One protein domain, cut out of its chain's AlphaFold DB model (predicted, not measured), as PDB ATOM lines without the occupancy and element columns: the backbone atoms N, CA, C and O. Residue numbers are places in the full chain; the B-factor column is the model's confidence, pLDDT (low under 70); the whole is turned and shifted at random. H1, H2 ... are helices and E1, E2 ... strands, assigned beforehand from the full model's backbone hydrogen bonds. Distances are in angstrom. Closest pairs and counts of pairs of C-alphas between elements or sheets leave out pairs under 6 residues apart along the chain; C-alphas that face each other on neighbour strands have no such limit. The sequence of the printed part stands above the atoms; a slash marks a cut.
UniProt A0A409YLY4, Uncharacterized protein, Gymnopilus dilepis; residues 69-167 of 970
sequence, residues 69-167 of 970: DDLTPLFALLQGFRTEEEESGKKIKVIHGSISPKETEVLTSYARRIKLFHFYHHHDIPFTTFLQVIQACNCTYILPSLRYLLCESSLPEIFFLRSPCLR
ATOM      1  N   ASP A  69     182.072 259.484 268.203       92.75
ATOM      2  CA  ASP A  69     181.489 258.223 268.666       92.75
ATOM      3  C   ASP A  69     182.013 257.038 267.830       92.75
ATOM      4  O   ASP A  69     182.248 255.957 268.352       92.75
ATOM      5  N   ASP A  70     182.329 257.271 266.553       92.25
ATOM      6  CA  ASP A  70     183.196 256.417 265.732       92.25
ATOM      7  C   ASP A  70     184.475 257.188 265.325       92.25
ATOM      8  O   ASP A  70     184.421 258.369 264.965       92.25
ATOM      9  N   LEU A  71     185.644 256.532 265.348       95.06
ATOM     10  CA  LEU A  71     186.907 257.070 264.806       95.06
ATOM     11  C   LEU A  71     187.100 256.775 263.310       95.06
ATOM     12  O   LEU A  71     188.021 257.303 262.688       95.06
ATOM     13  N   THR A  72     186.209 255.999 262.694       95.25
ATOM     14  CA  THR A  72     186.184 255.717 261.250       95.25
ATOM     15  C   THR A  72     186.257 256.983 260.390       95.25
ATOM     16  O   THR A  72     187.055 256.983 259.456       95.25
ATOM     17  N   PRO A  73     185.543 258.094 260.683       95.62
ATOM     18  CA  PRO A  73     185.692 259.329 259.914       95.62
ATOM     19  C   PRO A  73     187.096 259.939 260.025       95.62
ATOM     20  O   PRO A  73     187.588 260.514 259.058       95.62
ATOM     21  N   LEU A  74     187.758 259.801 261.184       96.81
ATOM     22  CA  LEU A  74     189.120 260.294 261.412       96.81
ATOM     23  C   LEU A  74     190.153 259.458 260.644       96.81
ATOM     24  O   LEU A  74     191.068 260.012 260.038       96.81
ATOM     25  N   PHE A  75     190.006 258.131 260.651       96.38
ATOM     26  CA  PHE A  75     190.924 257.224 259.956       96.38
ATOM     27  C   PHE A  75     190.660 257.174 258.441       96.38
ATOM     28  O   PHE A  75     191.598 256.977 257.676       96.38
ATOM     29  N   ALA A  76     189.450 257.506 257.975       96.56
ATOM     30  CA  ALA A  76     189.134 257.719 256.555       96.56
ATOM     31  C   ALA A  76     189.820 258.948 255.921       96.56
ATOM     32  O   ALA A  76     189.702 259.171 254.717       96.56
ATOM     33  N   LEU A  77     190.576 259.732 256.699       96.44
ATOM     34  CA  LEU A  77     191.506 260.743 256.181       96.44
ATOM     35  C   LEU A  77     192.814 260.130 255.634       96.44
ATOM     36  O   LEU A  77     193.623 260.854 255.050       96.44
ATOM     37  N   LEU A  78     193.032 258.826 255.834       96.75
ATOM     38  CA  LEU A  78     194.219 258.075 255.424       96.75
ATOM     39  C   LEU A  78     193.896 257.236 254.179       96.75
ATOM     40  O   LEU A  78     192.947 256.454 254.192       96.75
ATOM     41  N   GLN A  79     194.701 257.329 253.118       95.19
ATOM     42  CA  GLN A  79     194.437 256.634 251.844       95.19
ATOM     43  C   GLN A  79     194.448 255.102 251.970       95.19
ATOM     44  O   GLN A  79     193.834 254.414 251.156       95.19
ATOM     45  N   GLY A  80     195.154 254.570 252.971       91.31
ATOM     46  CA  GLY A  80     195.225 253.138 253.252       91.31
ATOM     47  C   GLY A  80     194.043 252.575 254.050       91.31
ATOM     48  O   GLY A  80     193.948 251.354 254.161       91.31
ATOM     49  N   PHE A  81     193.177 253.415 254.632       95.69
ATOM     50  CA  PHE A  81     192.078 252.960 255.490       95.69
ATOM     51  C   PHE A  81     190.892 252.458 254.664       95.69
ATOM     52  O   PHE A  81     190.296 253.207 253.889       95.69
ATOM     53  N   ARG A  82     190.536 251.184 254.841       94.31
ATOM     54  CA  ARG A  82     189.461 250.523 254.094       94.31
ATOM     55  C   ARG A  82     188.694 249.527 254.955       94.31
ATOM     56  O   ARG A  82     189.218 248.999 255.933       94.31
ATOM     57  N   THR A  83     187.456 249.254 254.556       94.19
ATOM     58  CA  THR A  83     186.655 248.170 255.132       94.19
ATOM     59  C   THR A  83     186.901 246.886 254.344       94.19
ATOM     60  O   THR A  83     186.640 246.848 253.143       94.19
ATOM     61  N   GLU A  84     187.373 245.844 255.019       90.19
ATOM     62  CA  GLU A  84     187.443 244.471 254.512       90.19
ATOM     63  C   GLU A  84     186.320 243.623 255.123       90.19
ATOM     64  O   GLU A  84     185.725 243.995 256.135       90.19
ATOM     65  N   GLU A  85     186.031 242.474 254.518       88.62
ATOM     66  CA  GLU A  85     185.121 241.465 255.063       88.62
ATOM     67  C   GLU A  85     185.972 240.264 255.511       88.62
ATOM     68  O   GLU A  85     186.751 239.723 254.724       88.62
ATOM     69  N   GLU A  86     185.901 239.898 256.794       80.69
ATOM     70  CA  GLU A  86     186.508 238.672 257.316       80.69
ATOM     71  C   GLU A  86     185.819 237.440 256.701       80.69
ATOM     72  O   GLU A  86     184.647 237.478 256.331       80.69
ATOM     73  N   GLU A  87     186.494 236.289 256.726       73.62
ATOM     74  CA  GLU A  87     185.910 234.970 256.408       73.62
ATOM     75  C   GLU A  87     184.707 234.607 257.310       73.62
ATOM     76  O   GLU A  87     183.929 233.708 257.001       73.62
ATOM     77  N   SER A  88     184.527 235.333 258.420       80.69
ATOM     78  CA  SER A  88     183.369 235.265 259.317       80.69
ATOM     79  C   SER A  88     182.132 236.028 258.810       80.69
ATOM     80  O   SER A  88     181.086 235.977 259.455       80.69
ATOM     81  N   GLY A  89     182.249 236.789 257.716       86.56
ATOM     82  CA  GLY A  89     181.264 237.780 257.268       86.56
ATOM     83  C   GLY A  89     181.275 239.084 258.081       86.56
ATOM     84  O   GLY A  89     180.594 240.044 257.712       86.56
ATOM     85  N   LYS A  90     182.049 239.167 259.178       88.19
ATOM     86  CA  LYS A  90     182.214 240.415 259.929       88.19
ATOM     87  C   LYS A  90     183.059 241.398 259.119       88.19
ATOM     88  O   LYS A  90     184.131 241.057 258.629       88.19
ATOM     89  N   LYS A  91     182.618 242.652 259.036       90.44
ATOM     90  CA  LYS A  91     183.413 243.728 258.436       90.44
ATOM     91  C   LYS A  91     184.441 244.256 259.431       90.44
ATOM     92  O   LYS A  91     184.136 244.403 260.610       90.44
ATOM     93  N   ILE A  92     185.655 244.523 258.956       90.38
ATOM     94  CA  ILE A  92     186.745 245.117 259.739       90.38
ATOM     95  C   ILE A  92     187.346 246.312 259.001       90.38
ATOM     96  O   ILE A  92     187.389 246.336 257.775       90.38
ATOM     97  N   LYS A  93     187.796 247.323 259.742       92.81
ATOM     98  CA  LYS A  93     188.243 248.622 259.223       92.81
ATOM     99  C   LYS A  93     189.740 248.799 259.503       92.81
ATOM    100  O   LYS A  93     190.131 249.052 260.637       92.81
ATOM    101  N   VAL A  94     190.580 248.634 258.488       91.56
ATOM    102  CA  VAL A  94     192.038 248.437 258.621       91.56
ATOM    103  C   VAL A  94     192.828 249.406 257.739       91.56
ATOM    104  O   VAL A  94     192.333 249.844 256.701       91.56
ATOM    105  N   ILE A  95     194.055 249.759 258.149       91.25
ATOM    106  CA  ILE A  95     194.985 250.587 257.358       91.25
ATOM    107  C   ILE A  95     196.008 249.692 256.655       91.25
ATOM    108  O   ILE A  95     196.658 248.855 257.281       91.25
ATOM    109  N   HIS A  96     196.186 249.921 255.355       85.00
ATOM    110  CA  HIS A  96     197.137 249.201 254.513       85.00
ATOM    111  C   HIS A  96     198.220 250.127 253.959       85.00
ATOM    112  O   HIS A  96     197.943 251.241 253.511       85.00
ATOM    113  N   GLY A  97     199.459 249.632 253.947       82.50
ATOM    114  CA  GLY A  97     200.630 250.387 253.510       82.50
ATOM    115  C   GLY A  97     201.067 251.485 254.487       82.50
ATOM    116  O   GLY A  97     200.692 251.511 255.658       82.50
ATOM    117  N   SER A  98     201.911 252.394 253.998       82.69
ATOM    118  CA  SER A  98     202.476 253.486 254.791       82.69
ATOM    119  C   SER A  98     201.516 254.660 254.945       82.69
ATOM    120  O   SER A  98     201.108 255.251 253.944       82.69
ATOM    121  N   ILE A  99     201.279 255.096 256.181       91.81
ATOM    122  CA  ILE A  99     200.697 256.416 256.445       91.81
ATOM    123  C   ILE A  99     201.780 257.475 256.186       91.81
ATOM    124  O   ILE A  99     202.829 257.465 256.832       91.81
ATOM    125  N   SER A 100     201.558 258.387 255.237       93.19
ATOM    126  CA  SER A 100     202.548 259.419 254.902       93.19
ATOM    127  C   SER A 100     202.564 260.575 255.920       93.19
ATOM    128  O   SER A 100     201.531 260.876 256.525       93.19
ATOM    129  N   PRO A 101     203.680 261.324 256.065       94.56
ATOM    130  CA  PRO A 101     203.754 262.477 256.976       94.56
ATOM    131  C   PRO A 101     202.715 263.582 256.709       94.56
ATOM    132  O   PRO A 101     202.376 264.355 257.600       94.56
ATOM    133  N   LYS A 102     202.190 263.660 255.479       96.94
ATOM    134  CA  LYS A 102     201.108 264.585 255.115       96.94
ATOM    135  C   LYS A 102     199.754 264.115 255.656       96.94
ATOM    136  O   LYS A 102     198.920 264.930 256.037       96.94
ATOM    137  N   GLU A 103     199.522 262.808 255.681       96.75
ATOM    138  CA  GLU A 103     198.299 262.223 256.232       96.75
ATOM    139  C   GLU A 103     198.300 262.270 257.759       96.75
ATOM    140  O   GLU A 103     197.263 262.567 258.345       96.75
ATOM    141  N   THR A 104     199.455 262.092 258.412       95.81
ATOM    142  CA  THR A 104     199.564 262.277 259.870       95.81
ATOM    143  C   THR A 104     199.362 263.736 260.282       95.81
ATOM    144  O   THR A 104     198.692 263.987 261.285       95.81
ATOM    145  N   GLU A 105     199.834 264.715 259.498       96.62
ATOM    146  CA  GLU A 105     199.517 266.138 259.703       96.62
ATOM    147  C   GLU A 105     198.003 266.402 259.601       96.62
ATOM    148  O   GLU A 105     197.420 267.029 260.493       96.62
ATOM    149  N   VAL A 106     197.348 265.891 258.550       97.25
ATOM    150  CA  VAL A 106     195.896 266.045 258.344       97.25
ATOM    151  C   VAL A 106     195.103 265.372 259.465       97.25
ATOM    152  O   VAL A 106     194.270 266.037 260.085       97.25
ATOM    153  N   LEU A 107     195.387 264.106 259.785       97.31
ATOM    154  CA  LEU A 107     194.735 263.372 260.874       97.31
ATOM    155  C   LEU A 107     194.917 264.104 262.206       97.31
ATOM    156  O   LEU A 107     193.937 264.344 262.904       97.31
ATOM    157  N   THR A 108     196.134 264.551 262.528       96.69
ATOM    158  CA  THR A 108     196.409 265.309 263.760       96.69
ATOM    159  C   THR A 108     195.632 266.631 263.803       96.69
ATOM    160  O   THR A 108     195.173 267.047 264.868       96.69
ATOM    161  N   SER A 109     195.444 267.298 262.660       97.00
ATOM    162  CA  SER A 109     194.675 268.547 262.565       97.00
ATOM    163  C   SER A 109     193.178 268.353 262.848       97.00
ATOM    164  O   SER A 109     192.561 269.212 263.480       97.00
ATOM    165  N   TYR A 110     192.598 267.211 262.461       97.88
ATOM    166  CA  TYR A 110     191.211 266.859 262.796       97.88
ATOM    167  C   TYR A 110     191.074 266.266 264.206       97.88
ATOM    168  O   TYR A 110     190.194 266.684 264.956       97.88
ATOM    169  N   ALA A 111     191.991 265.397 264.635       97.19
ATOM    170  CA  ALA A 111     192.002 264.811 265.979       97.19
ATOM    171  C   ALA A 111     192.133 265.862 267.098       97.19
ATOM    172  O   ALA A 111     191.637 265.675 268.208       97.19
ATOM    173  N   ARG A 112     192.758 267.012 266.805       97.50
ATOM    174  CA  ARG A 112     192.789 268.181 267.698       97.50
ATOM    175  C   ARG A 112     191.426 268.845 267.903       97.50
ATOM    176  O   ARG A 112     191.287 269.582 268.876       97.50
ATOM    177  N   ARG A 113     190.432 268.635 267.033       97.56
ATOM    178  CA  ARG A 113     189.087 269.223 267.180       97.56
ATOM    179  C   ARG A 113     188.224 268.434 268.168       97.56
ATOM    180  O   ARG A 113     187.502 269.057 268.938       97.56
ATOM    181  N   ILE A 114     188.421 267.116 268.242       97.25
ATOM    182  CA  ILE A 114     187.708 266.194 269.141       97.25
ATOM    183  C   ILE A 114     187.979 266.538 270.613       97.25
ATOM    184  O   ILE A 114     189.130 266.545 271.064       97.25
ATOM    185  N   LYS A 115     186.906 266.866 271.350       96.00
ATOM    186  CA  LYS A 115     186.907 267.226 272.783       96.00
ATOM    187  C   LYS A 115     186.088 266.253 273.631       96.00
ATOM    188  O   LYS A 115     186.444 266.052 274.788       96.00
ATOM    189  N   LEU A 116     185.041 265.652 273.078       94.88
ATOM    190  CA  LEU A 116     184.320 264.525 273.657       94.88
ATOM    191  C   LEU A 116     184.444 263.323 272.729       94.88
ATOM    192  O   LEU A 116     184.365 263.461 271.506       94.88
ATOM    193  N   PHE A 117     184.641 262.154 273.322       95.19
ATOM    194  CA  PHE A 117     184.625 260.892 272.610       95.19
ATOM    195  C   PHE A 117     183.873 259.849 273.431       95.19
ATOM    196  O   PHE A 117     184.136 259.699 274.627       95.19
ATOM    197  N   HIS A 118     182.932 259.164 272.786       93.44
ATOM    198  CA  HIS A 118     182.138 258.088 273.370       93.44
ATOM    199  C   HIS A 118     182.561 256.770 272.735       93.44
ATOM    200  O   HIS A 118     182.295 256.516 271.567       93.44
ATOM    201  N   PHE A 119     183.269 255.954 273.505       90.62
ATOM    202  CA  PHE A 119     183.767 254.649 273.095       90.62
ATOM    203  C   PHE A 119     182.736 253.581 273.474       90.62
ATOM    204  O   PHE A 119     182.720 253.102 274.609       90.62
ATOM    205  N   TYR A 120     181.839 253.264 272.539       87.06
ATOM    206  CA  TYR A 120     180.719 252.345 272.747       87.06
ATOM    207  C   TYR A 120     180.796 251.135 271.805       87.06
ATOM    208  O   TYR A 120     180.946 251.280 270.590       87.06
ATOM    209  N   HIS A 121     180.682 249.940 272.395       71.88
ATOM    210  CA  HIS A 121     180.740 248.627 271.739       71.88
ATOM    211  C   HIS A 121     181.924 248.397 270.768       71.88
ATOM    212  O   HIS A 121     182.877 249.170 270.668       71.88
ATOM    213  N   HIS A 122     181.923 247.243 270.093       64.56
ATOM    214  CA  HIS A 122     183.014 246.825 269.219       64.56
ATOM    215  C   HIS A 122     183.078 247.681 267.947       64.56
ATOM    216  O   HIS A 122     182.441 247.364 266.939       64.56
ATOM    217  N   HIS A 123     183.914 248.718 267.947       68.56
ATOM    218  CA  HIS A 123     184.374 249.307 266.695       68.56
ATOM    219  C   HIS A 123     184.981 248.210 265.808       68.56
ATOM    220  O   HIS A 123     185.838 247.439 266.235       68.56
ATOM    221  N   ASP A 124     184.593 248.174 264.535       87.06
ATOM    222  CA  ASP A 124     185.163 247.246 263.550       87.06
ATOM    223  C   ASP A 124     186.641 247.526 263.227       87.06
ATOM    224  O   ASP A 124     187.249 246.808 262.438       87.06
ATOM    225  N   ILE A 125     187.226 248.571 263.814       90.69
ATOM    226  CA  ILE A 125     188.626 248.957 263.673       90.69
ATOM    227  C   ILE A 125     189.482 248.081 264.603       90.69
ATOM    228  O   ILE A 125     189.413 248.282 265.814       90.69
ATOM    229  N   PRO A 126     190.318 247.148 264.105       87.31
ATOM    230  CA  PRO A 126     191.148 246.334 264.985       87.31
ATOM    231  C   PRO A 126     192.237 247.175 265.650       87.31
ATOM    232  O   PRO A 126     192.851 248.014 264.985       87.31
ATOM    233  N   PHE A 127     192.552 246.854 266.904       85.44
ATOM    234  CA  PHE A 127     193.656 247.392 267.698       85.44
ATOM    235  C   PHE A 127     194.923 247.786 266.903       85.44
ATOM    236  O   PHE A 127     195.465 248.880 267.074       85.44
ATOM    237  N   THR A 128     195.405 246.914 266.007       84.62
ATOM    238  CA  THR A 128     196.639 247.137 265.227       84.62
ATOM    239  C   THR A 128     196.597 248.423 264.400       84.62
ATOM    240  O   THR A 128     197.623 249.078 264.234       84.62
ATOM    241  N   THR A 129     195.406 248.834 263.966       91.38
ATOM    242  CA  THR A 129     195.137 250.086 263.248       91.38
ATOM    243  C   THR A 129     195.435 251.313 264.111       91.38
ATOM    244  O   THR A 129     196.071 252.262 263.653       91.38
ATOM    245  N   PHE A 130     195.035 251.288 265.387       92.25
ATOM    246  CA  PHE A 130     195.332 252.368 266.331       92.25
ATOM    247  C   PHE A 130     196.842 252.468 266.583       92.25
ATOM    248  O   PHE A 130     197.395 253.569 266.588       92.25
ATOM    249  N   LEU A 131     197.523 251.325 266.733       88.75
ATOM    250  CA  LEU A 131     198.973 251.287 266.927       88.75
ATOM    251  C   LEU A 131     199.740 251.796 265.694       88.75
ATOM    252  O   LEU A 131     200.688 252.561 265.855       88.75
ATOM    253  N   GLN A 132     199.300 251.462 264.475       89.75
ATOM    254  CA  GLN A 132     199.855 252.018 263.232       89.75
ATOM    255  C   GLN A 132     199.713 253.550 263.176       89.75
ATOM    256  O   GLN A 132     200.679 254.241 262.847       89.75
ATOM    257  N   VAL A 133     198.548 254.103 263.545       93.31
ATOM    258  CA  VAL A 133     198.332 255.564 263.616       93.31
ATOM    259  C   VAL A 133     199.248 256.212 264.656       93.31
ATOM    260  O   VAL A 133     199.895 257.213 264.354       93.31
ATOM    261  N   ILE A 134     199.351 255.626 265.851       91.31
ATOM    262  CA  ILE A 134     200.237 256.056 266.948       91.31
ATOM    263  C   ILE A 134     201.709 256.080 266.512       91.31
ATOM    264  O   ILE A 134     202.390 257.094 266.685       91.31
ATOM    265  N   GLN A 135     202.188 254.994 265.896       87.88
ATOM    266  CA  GLN A 135     203.564 254.863 265.413       87.88
ATOM    267  C   GLN A 135     203.864 255.874 264.294       87.88
ATOM    268  O   GLN A 135     204.882 256.560 264.358       87.88
ATOM    269  N   ALA A 136     202.969 256.034 263.313       90.19
ATOM    270  CA  ALA A 136     203.161 256.978 262.210       90.19
ATOM    271  C   ALA A 136     203.095 258.451 262.652       90.19
ATOM    272  O   ALA A 136     203.865 259.282 262.168       90.19
ATOM    273  N   CYS A 137     202.192 258.792 263.577       90.88
ATOM    274  CA  CYS A 137     202.074 260.151 264.116       90.88
ATOM    275  C   CYS A 137     203.165 260.486 265.149       90.88
ATOM    276  O   CYS A 137     203.294 261.652 265.525       90.88
ATOM    277  N   ASN A 138     203.938 259.491 265.607       89.75
ATOM    278  CA  ASN A 138     204.941 259.610 266.670       89.75
ATOM    279  C   ASN A 138     204.377 260.310 267.928       89.75
ATOM    280  O   ASN A 138     204.983 261.227 268.488       89.75
ATOM    281  N   CYS A 139     203.177 259.897 268.345       88.25
ATOM    282  CA  CYS A 139     202.455 260.437 269.496       88.25
ATOM    283  C   CYS A 139     202.111 259.334 270.509       88.25
ATOM    284  O   CYS A 139     202.140 258.149 270.194       88.25
ATOM    285  N   THR A 140     201.775 259.708 271.746       86.88
ATOM    286  CA  THR A 140     201.389 258.753 272.806       86.88
ATOM    287  C   THR A 140     199.876 258.535 272.923       86.88
ATOM    288  O   THR A 140     199.450 257.554 273.535       86.88
ATOM    289  N   TYR A 141     199.080 259.421 272.317       91.56
ATOM    290  CA  TYR A 141     197.614 259.427 272.286       91.56
ATOM    291  C   TYR A 141     197.112 259.913 270.916       91.56
ATOM    292  O   TYR A 141     197.719 260.796 270.306       91.56
ATOM    293  N   ILE A 142     195.986 259.372 270.442       95.06
ATOM    294  CA  ILE A 142     195.390 259.750 269.145       95.06
ATOM    295  C   ILE A 142     194.599 261.058 269.258       95.06
ATOM    296  O   ILE A 142     194.582 261.839 268.313       95.06
ATOM    297  N   LEU A 143     193.984 261.334 270.417       96.88
ATOM    298  CA  LEU A 143     193.120 262.501 270.643       96.88
ATOM    299  C   LEU A 143     193.803 263.549 271.557       96.88
ATOM    300  O   LEU A 143     193.515 263.630 272.754       96.88
ATOM    301  N   PRO A 144     194.704 264.405 271.028       96.25
ATOM    302  CA  PRO A 144     195.539 265.335 271.811       96.25
ATOM    303  C   PRO A 144     194.771 266.492 272.480       96.25
ATOM    304  O   PRO A 144     195.376 267.398 273.046       96.25
ATOM    305  N   SER A 145     193.444 266.512 272.364       97.00
ATOM    306  CA  SER A 145     192.569 267.575 272.862       97.00
ATOM    307  C   SER A 145     191.315 267.064 273.573       97.00
ATOM    308  O   SER A 145     190.457 267.880 273.922       97.00
ATOM    309  N   LEU A 146     191.217 265.749 273.798       97.19
ATOM    310  CA  LEU A 146     190.090 265.136 274.489       97.19
ATOM    311  C   LEU A 146     189.965 265.694 275.910       97.19
ATOM    312  O   LEU A 146     190.954 265.832 276.624       97.19
ATOM    313  N   ARG A 147     188.738 266.025 276.301       96.06
ATOM    314  CA  ARG A 147     188.346 266.566 277.608       96.06
ATOM    315  C   ARG A 147     187.338 265.670 278.313       96.06
ATOM    316  O   ARG A 147     187.378 265.606 279.535       96.06
ATOM    317  N   TYR A 148     186.493 264.985 277.552       94.88
ATOM    318  CA  TYR A 148     185.436 264.112 278.043       94.88
ATOM    319  C   TYR A 148     185.600 262.749 277.368       94.88
ATOM    320  O   TYR A 148     185.559 262.670 276.139       94.88
ATOM    321  N   LEU A 149     185.828 261.699 278.152       94.88
ATOM    322  CA  LEU A 149     185.843 260.318 277.675       94.88
ATOM    323  C   LEU A 149     184.673 259.582 278.323       94.88
ATOM    324  O   LEU A 149     184.601 259.496 279.547       94.88
ATOM    325  N   LEU A 150     183.769 259.085 277.488       93.50
ATOM    326  CA  LEU A 150     182.679 258.191 277.863       93.50
ATOM    327  C   LEU A 150     183.043 256.796 277.341       93.50
ATOM    328  O   LEU A 150     183.525 256.693 276.212       93.50
ATOM    329  N   CYS A 151     182.869 255.741 278.132       92.31
ATOM    330  CA  CYS A 151     183.340 254.407 277.770       92.31
ATOM    331  C   CYS A 151     182.402 253.297 278.248       92.31
ATOM    332  O   CYS A 151     182.089 253.234 279.434       92.31
ATOM    333  N   GLU A 152     182.037 252.393 277.336       90.19
ATOM    334  CA  GLU A 152     181.113 251.282 277.608       90.19
ATOM    335  C   GLU A 152     181.777 249.892 277.601       90.19
ATOM    336  O   GLU A 152     181.126 248.885 277.875       90.19
ATOM    337  N   SER A 153     183.064 249.811 277.233       83.81
ATOM    338  CA  SER A 153     183.749 248.549 276.919       83.81
ATOM    339  C   SER A 153     185.236 248.589 277.288       83.81
ATOM    340  O   SER A 153     185.928 249.580 277.055       83.81
ATOM    341  N   SER A 154     185.754 247.506 277.863       76.88
ATOM    342  CA  SER A 154     187.075 247.412 278.513       76.88
ATOM    343  C   SER A 154     188.275 247.270 277.553       76.88
ATOM    344  O   SER A 154     189.368 246.896 277.977       76.88
ATOM    345  N   LEU A 155     188.105 247.559 276.259       80.56
ATOM    346  CA  LEU A 155     189.062 247.210 275.197       80.56
ATOM    347  C   LEU A 155     190.423 247.954 275.291       80.56
ATOM    348  O   LEU A 155     190.456 249.131 275.669       80.56
ATOM    349  N   PRO A 156     191.554 247.330 274.879       82.06
ATOM    350  CA  PRO A 156     192.903 247.922 274.929       82.06
ATOM    351  C   PRO A 156     193.060 249.295 274.258       82.06
ATOM    352  O   PRO A 156     193.905 250.097 274.662       82.06
ATOM    353  N   GLU A 157     192.256 249.583 273.236       88.38
ATOM    354  CA  GLU A 157     192.229 250.824 272.458       88.38
ATOM    355  C   GLU A 157     192.089 252.079 273.342       88.38
ATOM    356  O   GLU A 157     192.618 253.145 273.003       88.38
ATOM    357  N   ILE A 158     191.463 251.953 274.519       89.12
ATOM    358  CA  ILE A 158     191.275 253.042 275.484       89.12
ATOM    359  C   ILE A 158     192.598 253.687 275.946       89.12
ATOM    360  O   ILE A 158     192.644 254.876 276.276       89.12
ATOM    361  N   PHE A 159     193.717 252.957 275.878       86.94
ATOM    362  CA  PHE A 159     195.048 253.460 276.246       86.94
ATOM    363  C   PHE A 159     195.528 254.609 275.359       86.94
ATOM    364  O   PHE A 159     196.361 255.409 275.804       86.94
ATOM    365  N   PHE A 160     194.997 254.714 274.140       89.75
ATOM    366  CA  PHE A 160     195.301 255.773 273.177       89.75
ATOM    367  C   PHE A 160     194.426 257.023 273.339       89.75
ATOM    368  O   PHE A 160     194.677 258.038 272.680       89.75
ATOM    369  N   LEU A 161     193.421 256.965 274.216       91.88
ATOM    370  CA  LEU A 161     192.450 258.033 274.470       91.88
ATOM    371  C   LEU A 161     192.809 258.877 275.711       91.88
ATOM    372  O   LEU A 161     192.191 259.912 275.954       91.88
ATOM    373  N   ARG A 162     193.846 258.485 276.470       89.69
ATOM    374  CA  ARG A 162     194.380 259.228 277.630       89.69
ATOM    375  C   ARG A 162     195.044 260.542 277.209       89.69
ATOM    376  O   ARG A 162     196.261 260.637 277.062       89.69
ATOM    377  N   SER A 163     194.227 261.566 277.012       94.75
ATOM    378  CA  SER A 163     194.684 262.920 276.708       94.75
ATOM    379  C   SER A 163     195.104 263.669 277.977       94.75
ATOM    380  O   SER A 163     194.384 263.608 278.973       94.75
ATOM    381  N   PRO A 164     196.177 264.480 277.955       95.56
ATOM    382  CA  PRO A 164     196.512 265.372 279.068       95.56
ATOM    383  C   PRO A 164     195.530 266.542 279.222       95.56
ATOM    384  O   PRO A 164     195.599 267.290 280.195       95.56
ATOM    385  N   CYS A 165     194.607 266.710 278.269       96.44
ATOM    386  CA  CYS A 165     193.484 267.637 278.370       96.44
ATOM    387  C   CYS A 165     192.246 267.030 279.059       96.44
ATOM    388  O   CYS A 165     191.259 267.755 279.216       96.44
ATOM    389  N   LEU A 166     192.272 265.742 279.440       96.50
ATOM    390  CA  LEU A 166     191.111 265.041 279.986       96.50
ATOM    391  C   LEU A 166     190.687 265.669 281.323       96.50
ATOM    392  O   LEU A 166     191.490 265.841 282.238       96.50
ATOM    393  N   ARG A 167     189.409 266.040 281.392       95.88
ATOM    394  CA  ARG A 167     188.737 266.668 282.535       95.88
ATOM    395  C   ARG A 167     187.673 265.769 283.133       95.88
ATOM    396  O   ARG A 167     187.377 265.908 284.309       95.88
TER     397      ARG A 167
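This is residues 69 to 167 of the 970 residues of an uncharacterized protein of Gymnopilus dilepis (UniProt A0A409YLY4). A flat body has two small two-stranded sheets towards opposite ends of its long axis, the hairpin E1 and E2 and the parallel pair E3 and E4, with the helices between them. H2 packs on both H1 and H3, and H4 packs on the first residue of H3, Phe 127. The printed part has 99 residues, in the order H1 E1 E2 H2 E3 H3 E4 H4; the class is mixed, with under half of the residues in named elements. It is compact, with a radius of gyration of the C-alphas of 13.1 A, and spans 41 by 33 by 18 A, only just flat.

H1, residues 72 to 75, touches H2, residues 101 to 111; the closest C-alphas, of Leu 74 and Leu 107, are 6.4 A apart. E1, residues 81 to 85, and E2, residues 91 to 95, form an antiparallel hairpin at 149 degrees, with N 84 and O 92 at 2.8 A. H2 touches H3, residues 127 to 137, at Thr 104 and Cys 137, whose C-alphas are closest at 5.4 A; they run opposite ways at a steep tilt of 69 degrees, only just short of perpendicular. E3, residues 116 to 119, and E4, residues 148 to 151, are parallel at 9 degrees, with N 119 and O 150 at 2.8 A. E3, H3 and E4 form a strand-helix-strand unit, two parallel neighbour strands with a helix between them in the chain, and its crossover is right-handed. H3 touches H4, residues 156 to 160; the closest C-alphas, of Phe 127 and Glu 157, are 6.0 A apart. E3 and H4 are only just apart, at 8.0 A. In H2 and H3 every O i to N i+4 pair is within hydrogen-bond range; H4 has 0 of 1, but 2 of 2 O i to N i+3 pairs, and H1 is too short for an O i to N i+4 pair.

H1 begins at C-alpha 72 (186.184, 255.717, 261.250). H2 is 15.0 A long, H3 15.7 A, E1 13.4 A and E2 13.5 A. H4 ends at C-alpha 160 (195.301, 255.773, 273.177).

The C-alphas farthest apart, of Glu 87 and Arg 167, are 41.2 A apart. The printed part has no cut, and no link is long. The mean pLDDT of the printed part is 91.0; residues 122 to 123 are under 70.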